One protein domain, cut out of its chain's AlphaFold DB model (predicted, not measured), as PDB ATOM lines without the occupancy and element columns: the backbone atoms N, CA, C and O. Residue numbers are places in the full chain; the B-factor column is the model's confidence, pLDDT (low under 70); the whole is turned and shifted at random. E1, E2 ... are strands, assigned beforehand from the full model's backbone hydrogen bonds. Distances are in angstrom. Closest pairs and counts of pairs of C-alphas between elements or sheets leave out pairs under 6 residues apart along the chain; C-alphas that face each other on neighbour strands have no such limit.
ATOM      1  N   PHE A  17     618.863 367.748 474.839       66.38
ATOM      2  CA  PHE A  17     619.548 368.586 473.857       66.38
ATOM      3  C   PHE A  17     619.930 367.729 472.659       66.38
ATOM      4  O   PHE A  17     620.822 366.889 472.759       66.38
ATOM      5  N   ALA A  18     619.254 367.937 471.534       66.38
ATOM      6  CA  ALA A  18     619.703 367.388 470.268       66.38
ATOM      7  C   ALA A  18     621.033 368.057 469.893       66.38
ATOM      8  O   ALA A  18     621.156 369.280 469.977       66.38
ATOM      9  N   THR A  19     622.048 367.275 469.529       74.88
ATOM     10  CA  THR A  19     623.382 367.813 469.220       74.88
ATOM     11  C   THR A  19     623.709 367.635 467.749       74.88
ATOM     12  O   THR A  19     623.884 366.512 467.283       74.88
ATOM     13  N   VAL A  20     623.860 368.751 467.037       87.44
ATOM     14  CA  VAL A  20     624.513 368.769 465.727       87.44
ATOM     15  C   VAL A  20     626.015 368.613 465.940       87.44
ATOM     16  O   VAL A  20     626.627 369.427 466.633       87.44
ATOM     17  N   PHE A  21     626.621 367.577 465.362       91.81
ATOM     18  CA  PHE A  21     628.062 367.376 465.461       91.81
ATOM     19  C   PHE A  21     628.765 368.006 464.259       91.81
ATOM     20  O   PHE A  21     628.766 367.439 463.167       91.81
ATOM     21  N   ILE A  22     629.340 369.195 464.457       93.44
ATOM     22  CA  ILE A  22     630.085 369.915 463.416       93.44
ATOM     23  C   ILE A  22     631.383 369.169 463.089       93.44
ATOM     24  O   ILE A  22     632.208 368.922 463.966       93.44
ATOM     25  N   THR A  23     631.574 368.843 461.813       95.00
ATOM     26  CA  THR A  23     632.786 368.197 461.283       95.00
ATOM     27  C   THR A  23     633.679 369.168 460.518       95.00
ATOM     28  O   THR A  23     634.880 368.933 460.404       95.00
ATOM     29  N   SER A  24     633.119 370.275 460.026       95.31
ATOM     30  CA  SER A  24     633.858 371.389 459.432       95.31
ATOM     31  C   SER A  24     633.096 372.704 459.640       95.31
ATOM     32  O   SER A  24     631.882 372.714 459.430       95.31
ATOM     33  N   PRO A  25     633.763 373.817 459.987       93.31
ATOM     34  CA  PRO A  25     635.169 373.895 460.392       93.31
ATOM     35  C   PRO A  25     635.404 373.264 461.778       93.31
ATOM     36  O   PRO A  25     634.508 373.239 462.619       93.31
ATOM     37  N   THR A  26     636.612 372.752 462.028       92.75
ATOM     38  CA  THR A  26     637.038 372.293 463.364       92.75
ATOM     39  C   THR A  26     637.716 373.425 464.138       92.75
ATOM     40  O   THR A  26     638.081 374.447 463.561       92.75
ATOM     41  N   ALA A  27     637.948 373.240 465.442       86.94
ATOM     42  CA  ALA A  27     638.572 374.255 466.300       86.94
ATOM     43  C   ALA A  27     639.974 374.712 465.843       86.94
ATOM     44  O   ALA A  27     640.426 375.783 466.233       86.94
ATOM     45  N   THR A  28     640.670 373.910 465.032       87.75
ATOM     46  CA  THR A  28     642.001 374.231 464.498       87.75
ATOM     47  C   THR A  28     641.961 374.818 463.088       87.75
ATOM     48  O   THR A  28     643.009 375.184 462.564       87.75
ATOM     49  N   LEU A  29     640.793 374.852 462.438       90.94
ATOM     50  CA  LEU A  29     640.658 375.342 461.072       90.94
ATOM     51  C   LEU A  29     640.279 376.824 461.069       90.94
ATOM     52  O   LEU A  29     639.205 377.207 461.527       90.94
ATOM     53  N   THR A  30     641.138 377.646 460.473       92.56
ATOM     54  CA  THR A  30     640.839 379.051 460.181       92.56
ATOM     55  C   THR A  30     640.214 379.172 458.794       92.56
ATOM     56  O   THR A  30     640.755 378.660 457.816       92.56
ATOM     57  N   LEU A  31     639.077 379.865 458.710       94.00
ATOM     58  CA  LEU A  31     638.429 380.218 457.448       94.00
ATOM     59  C   LEU A  31     638.879 381.613 457.005       94.00
ATOM     60  O   LEU A  31     638.869 382.545 457.805       94.00
ATOM     61  N   THR A  32     639.236 381.759 455.730       95.31
ATOM     62  CA  THR A  32     639.659 383.046 455.156       95.31
ATOM     63  C   THR A  32     638.468 383.774 454.540       95.31
ATOM     64  O   THR A  32     637.761 383.216 453.700       95.31
ATOM     65  N   GLY A  33     638.267 385.039 454.919       96.25
ATOM     66  CA  GLY A  33     637.254 385.902 454.308       96.25
ATOM     67  C   GLY A  33     637.403 385.996 452.785       96.25
ATOM     68  O   GLY A  33     638.511 386.016 452.249       96.25
ATOM     69  N   GLY A  34     636.280 386.018 452.072       97.31
ATOM     70  CA  GLY A  34     636.222 386.057 450.610       97.31
ATOM     71  C   GLY A  34     636.539 384.729 449.911       97.31
ATOM     72  O   GLY A  34     636.376 384.645 448.696       97.31
ATOM     73  N   GLN A  35     636.957 383.688 450.638       97.75
ATOM     74  CA  GLN A  35     637.161 382.349 450.081       97.75
ATOM     75  C   GLN A  35     635.934 381.474 450.336       97.75
ATOM     76  O   GLN A  35     635.428 381.409 451.457       97.75
ATOM     77  N   GLN A  36     635.452 380.787 449.297       98.06
ATOM     78  CA  GLN A  36     634.351 379.845 449.456       98.06
ATOM     79  C   GLN A  36     634.784 378.689 450.360       98.06
ATOM     80  O   GLN A  36     635.863 378.120 450.208       98.06
ATOM     81  N   THR A  37     633.920 378.333 451.300       97.38
ATOM     82  CA  THR A  37     634.137 377.246 452.248       97.38
ATOM     83  C   THR A  37     632.844 376.475 452.478       97.38
ATOM     84  O   THR A  37     631.793 376.795 451.921       97.38
ATOM     85  N   THR A  38     632.931 375.410 453.268       97.62
ATOM     86  CA  THR A  38     631.813 374.531 453.591       97.62
ATOM     87  C   THR A  38     631.733 374.321 455.097       97.62
ATOM     88  O   THR A  38     632.699 373.888 455.731       97.62
ATOM     89  N   VAL A  39     630.555 374.588 455.660       97.50
ATOM     90  CA  VAL A  39     630.182 374.068 456.977       97.50
ATOM     91  C   VAL A  39     629.573 372.683 456.784       97.50
ATOM     92  O   VAL A  39     628.797 372.467 455.854       97.50
ATOM     93  N   SER A  40     629.964 371.718 457.606       97.19
ATOM     94  CA  SER A  40     629.480 370.339 457.538       97.19
ATOM     95  C   SER A  40     629.229 369.787 458.924       97.19
ATOM     96  O   SER A  40     629.918 370.134 459.886       97.19
ATOM     97  N   TRP A  41     628.237 368.915 459.013       95.12
ATOM     98  CA  TRP A  41     627.854 368.251 460.240       95.12
ATOM     99  C   TRP A  41     627.349 366.841 459.980       95.12
ATOM    100  O   TRP A  41     627.031 366.454 458.856       95.12
ATOM    101  N   GLN A  42     627.266 366.072 461.056       93.56
ATOM    102  CA  GLN A  42     626.699 364.736 461.059       93.56
ATOM    103  C   GLN A  42     625.899 364.489 462.335       93.56
ATOM    104  O   GLN A  42     625.983 365.236 463.315       93.56
ATOM    105  N   ASP A  43     625.140 363.403 462.312       91.38
ATOM    106  CA  ASP A  43     624.543 362.827 463.506       91.38
ATOM    107  C   ASP A  43     625.627 362.101 464.322       91.38
ATOM    108  O   ASP A  43     626.525 361.467 463.757       91.38
ATOM    109  N   ASN A  44     625.576 362.205 465.649       86.62
ATOM    110  CA  ASN A  44     626.498 361.503 466.547       86.62
ATOM    111  C   ASN A  44     625.899 360.218 467.146       86.62
ATOM    112  O   ASN A  44     626.532 359.585 467.988       86.62
ATOM    113  N   GLY A  45     624.695 359.829 466.725       85.81
ATOM    114  CA  GLY A  45     623.969 358.649 467.183       85.81
ATOM    115  C   GLY A  45     623.288 358.810 468.543       85.81
ATOM    116  O   GLY A  45     622.650 357.866 469.008       85.81
ATOM    117  N   ALA A  46     623.407 359.972 469.196       85.12
ATOM    118  CA  ALA A  46     622.772 360.236 470.481       85.12
ATOM    119  C   ALA A  46     621.341 360.756 470.294       85.12
ATOM    120  O   ALA A  46     621.059 361.538 469.389       85.12
ATOM    121  N   SER A  47     620.423 360.345 471.172       82.44
ATOM    122  CA  SER A  47     619.078 360.923 471.219       82.44
ATOM    123  C   SER A  47     619.049 362.195 472.081       82.44
ATOM    124  O   SER A  47     619.634 362.193 473.166       82.44
ATOM    125  N   PRO A  48     618.315 363.243 471.663       85.19
ATOM    126  CA  PRO A  48     617.561 363.341 470.416       85.19
ATOM    127  C   PRO A  48     618.498 363.510 469.214       85.19
ATOM    128  O   PRO A  48     619.462 364.270 469.276       85.19
ATOM    129  N   ASN A  49     618.207 362.793 468.131       89.75
ATOM    130  CA  ASN A  49     619.047 362.785 466.931       89.75
ATOM    131  C   ASN A  49     618.656 363.923 465.963       89.75
ATOM    132  O   ASN A  49     617.706 364.668 466.217       89.75
ATOM    133  N   LEU A  50     619.351 364.063 464.831       91.19
ATOM    134  CA  LEU A  50     619.076 365.120 463.851       91.19
ATOM    135  C   LEU A  50     617.666 365.033 463.258       91.19
ATOM    136  O   LEU A  50     617.071 366.069 462.966       91.19
ATOM    137  N   ALA A  51     617.078 363.836 463.163       89.81
ATOM    138  CA  ALA A  51     615.688 363.673 462.730       89.81
ATOM    139  C   ALA A  51     614.674 364.283 463.717       89.81
ATOM    140  O   ALA A  51     613.544 364.576 463.333       89.81
ATOM    141  N   GLN A  52     615.077 364.507 464.972       88.38
ATOM    142  CA  GLN A  52     614.277 365.147 466.019       88.38
ATOM    143  C   GLN A  52     614.664 366.623 466.254       88.38
ATOM    144  O   GLN A  52     614.007 367.290 467.049       88.38
ATOM    145  N   PHE A  53     615.705 367.138 465.579       86.12
ATOM    146  CA  PHE A  53     616.233 368.502 465.762       86.12
ATOM    147  C   PHE A  53     615.372 369.579 465.072       86.12
ATOM    148  O   PHE A  53     615.308 370.706 465.557       86.12
ATOM    149  N   SER A  54     614.651 369.224 463.996       86.56
ATOM    150  CA  SER A  54     613.919 370.156 463.117       86.56
ATOM    151  C   SER A  54     614.848 371.122 462.357       86.56
ATOM    152  O   SER A  54     616.026 370.828 462.153       86.56
ATOM    153  N   ASP A  55     614.305 372.226 461.852       93.50
ATOM    154  CA  ASP A  55     615.052 373.208 461.075       93.50
ATOM    155  C   ASP A  55     615.941 374.083 461.975       93.50
ATOM    156  O   ASP A  55     615.557 374.487 463.074       93.50
ATOM    157  N   ALA A  56     617.138 374.406 461.486       93.38
ATOM    158  CA  ALA A  56     618.127 375.220 462.174       93.38
ATOM    159  C   ALA A  56     618.468 376.482 461.378       93.38
ATOM    160  O   ALA A  56     618.512 376.472 460.149       93.38
ATOM    161  N   LYS A  57     618.808 377.557 462.088       95.62
ATOM    162  CA  LYS A  57     619.512 378.703 461.506       95.62
ATOM    163  C   LYS A  57     621.016 378.461 461.588       95.62
ATOM    164  O   LYS A  57     621.508 378.067 462.646       95.62
ATOM    165  N   VAL A  58     621.752 378.768 460.520       96.62
ATOM    166  CA  VAL A  58     623.223 378.713 460.514       96.62
ATOM    167  C   VAL A  58     623.771 380.114 460.277       96.62
ATOM    168  O   VAL A  58     623.370 380.818 459.348       96.62
ATOM    169  N   SER A  59     624.660 380.567 461.154       96.94
ATOM    170  CA  SER A  59     625.243 381.910 461.100       96.94
ATOM    171  C   SER A  59     626.608 381.924 461.787       96.94
ATOM    172  O   SER A  59     626.902 381.061 462.614       96.94
ATOM    173  N   ILE A  60     627.428 382.917 461.459       95.06
ATOM    174  CA  ILE A  60     628.691 383.212 462.132       95.06
ATOM    175  C   ILE A  60     628.391 384.130 463.316       95.06
ATOM    176  O   ILE A  60     627.747 385.171 463.154       95.06
ATOM    177  N   PHE A  61     628.876 383.751 464.495       93.88
ATOM    178  CA  PHE A  61     628.769 384.533 465.722       93.88
ATOM    179  C   PHE A  61     630.146 384.738 466.350       93.88
ATOM    180  O   PHE A  61     631.044 383.915 466.183       93.88
ATOM    181  N   THR A  62     630.283 385.808 467.128       93.12
ATOM    182  CA  THR A  62     631.407 386.025 468.049       93.12
ATOM    183  C   THR A  62     630.903 386.242 469.473       93.12
ATOM    184  O   THR A  62     629.725 386.538 469.680       93.12
ATOM    185  N   GLY A  63     631.778 386.095 470.464       91.44
ATOM    186  CA  GLY A  63     631.467 386.288 471.877       91.44
ATOM    187  C   GLY A  63     631.757 385.047 472.717       91.44
ATOM    188  O   GLY A  63     632.744 384.350 472.507       91.44
ATOM    189  N   ASN A  64     630.916 384.786 473.713       89.94
ATOM    190  CA  ASN A  64     631.079 383.682 474.656       89.94
ATOM    191  C   ASN A  64     629.781 382.872 474.798       89.94
ATOM    192  O   ASN A  64     628.789 383.133 474.122       89.94
ATOM    193  N   ALA A  65     629.779 381.882 475.693       88.38
ATOM    194  CA  ALA A  65     628.632 380.999 475.916       88.38
ATOM    195  C   ALA A  65     627.359 381.713 476.425       88.38
ATOM    196  O   ALA A  65     626.286 381.121 476.409       88.38
ATOM    197  N   ARG A  66     627.465 382.960 476.910       92.50
ATOM    198  CA  ARG A  66     626.340 383.753 477.434       92.50
ATOM    199  C   ARG A  66     625.901 384.866 476.493       92.50
ATOM    200  O   ARG A  66     624.717 385.179 476.448       92.50
ATOM    201  N   LEU A  67     626.846 385.483 475.789       94.19
ATOM    202  CA  LEU A  67     626.586 386.593 474.880       94.19
ATOM    203  C   LEU A  67     627.209 386.284 473.523       94.19
ATOM    204  O   LEU A  67     628.428 386.168 473.414       94.19
ATOM    205  N   GLN A  68     626.355 386.167 472.514       94.19
ATOM    206  CA  GLN A  68     626.727 385.932 471.125       94.19
ATOM    207  C   GLN A  68     626.287 387.146 470.301       94.19
ATOM    208  O   GLN A  68     625.141 387.585 470.411       94.19
ATOM    209  N   THR A  69     627.173 387.667 469.461       95.38
ATOM    210  CA  THR A  69     626.884 388.726 468.489       95.38
ATOM    211  C   THR A  69     626.903 388.120 467.094       95.38
ATOM    212  O   THR A  69     627.895 387.513 466.700       95.38
ATOM    213  N   LEU A  70     625.795 388.260 466.361       95.69
ATOM    214  CA  LEU A  70     625.689 387.823 464.969       95.69
ATOM    215  C   LEU A  70     626.633 388.662 464.102       95.69
ATOM    216  O   LEU A  70     626.546 389.887 464.129       95.69
ATOM    217  N   LEU A  71     627.484 387.999 463.325       96.25
ATOM    218  CA  LEU A  71     628.361 388.637 462.343       96.25
ATOM    219  C   LEU A  71     627.827 388.467 460.918       96.25
ATOM    220  O   LEU A  71     627.789 389.425 460.154       96.25
ATOM    221  N   GLN A  72     627.383 387.256 460.568       97.56
ATOM    222  CA  GLN A  72     626.885 386.951 459.227       97.56
ATOM    223  C   GLN A  72     625.874 385.806 459.259       97.56
ATOM    224  O   GLN A  72     626.162 384.737 459.795       97.56
ATOM    225  N   GLU A  73     624.708 385.992 458.646       98.19
ATOM    226  CA  GLU A  73     623.778 384.890 458.392       98.19
ATOM    227  C   GLU A  73     624.237 384.071 457.175       98.19
ATOM    228  O   GLU A  73     624.594 384.638 456.144       98.19
ATOM    229  N   ILE A  74     624.238 382.739 457.299       97.81
ATOM    230  CA  ILE A  74     624.547 381.809 456.199       97.81
ATOM    231  C   ILE A  74     623.246 381.263 455.602       97.81
ATOM    232  O   ILE A  74     623.054 381.285 454.391       97.81
ATOM    233  N   THR A  75     622.340 380.787 456.458       97.81
ATOM    234  CA  THR A  75     620.962 380.444 456.088       97.81
ATOM    235  C   THR A  75     620.038 380.685 457.273       97.81
ATOM    236  O   THR A  75     620.391 380.373 458.415       97.81
ATOM    237  N   SER A  76     618.849 381.212 456.997       97.19
ATOM    238  CA  SER A  76     617.809 381.467 457.993       97.19
ATOM    239  C   SER A  76     617.085 380.195 458.446       97.19
ATOM    240  O   SER A  76     616.600 380.155 459.575       97.19
ATOM    241  N   SER A  77     617.039 379.157 457.598       97.06
ATOM    242  CA  SER A  77     616.414 377.863 457.898       97.06
ATOM    243  C   SER A  77     617.025 376.745 457.051       97.06
ATOM    244  O   SER A  77     617.115 376.858 455.826       97.06
ATOM    245  N   VAL A  78     617.431 375.649 457.684       96.94
ATOM    246  CA  VAL A  78     617.859 374.415 457.018       96.94
ATOM    247  C   VAL A  78     617.427 373.200 457.824       96.94
ATOM    248  O   VAL A  78     617.634 373.141 459.034       96.94
ATOM    249  N   ASN A  79     616.873 372.199 457.147       95.25
ATOM    250  CA  ASN A  79     616.568 370.928 457.780       95.25
ATOM    251  C   ASN A  79     617.854 370.106 457.964       95.25
ATOM    252  O   ASN A  79     618.412 369.584 456.995       95.25
ATOM    253  N   VAL A  80     618.327 369.984 459.205       93.94
ATOM    254  CA  VAL A  80     619.599 369.298 459.510       93.94
ATOM    255  C   VAL A  80     619.504 367.774 459.438       93.94
ATOM    256  O   VAL A  80     620.535 367.107 459.444       93.94
ATOM    257  N   ALA A  81     618.294 367.211 459.348       93.19
ATOM    258  CA  ALA A  81     618.096 365.775 459.170       93.19
ATOM    259  C   ALA A  81     618.351 365.327 457.724       93.19
ATOM    260  O   ALA A  81     618.744 364.187 457.488       93.19
ATOM    261  N   THR A  82     618.109 366.211 456.754       95.00
ATOM    262  CA  THR A  82     618.244 365.915 455.319       95.00
ATOM    263  C   THR A  82     619.400 366.653 454.656       95.00
ATOM    264  O   THR A  82     619.838 366.261 453.577       95.00
ATOM    265  N   THR A  83     619.925 367.694 455.303       96.50
ATOM    266  CA  THR A  83     621.087 368.458 454.848       96.50
ATOM    267  C   THR A  83     622.229 368.257 455.829       96.50
ATOM    268  O   THR A  83     622.025 368.375 457.032       96.50
ATOM    269  N   SER A  84     623.431 367.981 455.323       95.94
ATOM    270  CA  SER A  84     624.643 367.761 456.131       95.94
ATOM    271  C   SER A  84     625.755 368.773 455.862       95.94
ATOM    272  O   SER A  84     626.803 368.729 456.504       95.94
ATOM    273  N   SER A  85     625.567 369.673 454.894       97.56
ATOM    274  CA  SER A  85     626.556 370.694 454.566       97.56
ATOM    275  C   SER A  85     625.948 371.895 453.853       97.56
ATOM    276  O   SER A  85     624.932 371.776 453.166       97.56
ATOM    277  N   ILE A  86     626.591 373.053 454.008       98.25
ATOM    278  CA  ILE A  86     626.268 374.291 453.290       98.25
ATOM    279  C   ILE A  86     627.570 374.929 452.813       98.25
ATOM    280  O   ILE A  86     628.495 375.129 453.605       98.25
ATOM    281  N   GLN A  87     627.622 375.288 451.531       98.31
ATOM    282  CA  GLN A  87     628.675 376.148 450.998       98.31
ATOM    283  C   GLN A  87     628.333 377.616 451.239       98.31
ATOM    284  O   GLN A  87     627.205 378.043 451.000       98.31
ATOM    285  N   PHE A  88     629.316 378.394 451.674       97.94
ATOM    286  CA  PHE A  88     629.177 379.833 451.877       97.94
ATOM    287  C   PHE A  88     630.528 380.531 451.722       97.94
ATOM    288  O   PHE A  88     631.576 379.887 451.718       97.94
ATOM    289  N   THR A  89     630.502 381.856 451.617       98.06
ATOM    290  CA  THR A  89     631.706 382.690 451.598       98.06
ATOM    291  C   THR A  89     631.646 383.632 452.798       98.06
ATOM    292  O   THR A  89     630.719 384.448 452.858       98.06
TER     293      THR A  89
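What this domain is: This is residues 17 to 89 of the 100 residues of an uncharacterized protein of Dendrothele bispora (strain CBS 962.96) (UniProt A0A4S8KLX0). A small three-stranded sheet, E1, E2 and E5, has one half of a long, sharply bent hairpin, E3 and E4, over one of its faces in a loose two-layer arrangement. The hairpin's other half turns away from the sheet, and two long loops, residues 25 to 36 and 43 to 54, reach toward opposite ends of the domain. The printed part has 73 residues, with no named helix and five strands, E1 to E5 along the chain; it is all strand, though only 35 residues are in named elements, under half. Both sheets are antiparallel, the larger in the order E1, E2, E5. The whole is compact, radius of gyration of the C-alphas 12.8 A, with spans of 35 by 28 by 25 A.

Where its parts are: E1, residues 21 to 24, begins at C-alpha 21 (628.062, 367.376, 465.461) and is 9.3 A long. E2 is residues 37 to 42, 17.0 A. E3, residues 55 to 63, is 23.6 A and bends by 64 degrees at residue 60. E4, residues 68 to 79, is 22.5 A and bends by 96 degrees at residue 71. E5, residues 85 to 88, 9.9 A, ends at C-alpha 88 (629.177, 379.833, 451.877).

How they stand to each other: E1 and E2 form a hairpin at 154 degrees, with N 23 and O 40 2.8 A apart. E2 and E5 are antiparallel at 162 degrees, N 37 to O 88 being 2.8 A. The pairing is staggered: E2 pairs with E5 over residues 37 to 40 and with E1 over 40 to 42. E3 and E4 form a hairpin at 165 degrees, with N 56 and O 78 2.8 A apart. E2 and E3 are apart; the closest C-alphas of E4 and E5, Ile 74 and Phe 88, are 6.6 A apart.

The domain as a whole: The C-alphas farthest apart, Gly 34 and Ser 47, are 36.7 A apart. The links E1 to E2 and E2 to E3 are long. The printed part has no cut; residues 17 to 18 have pLDDT under 70.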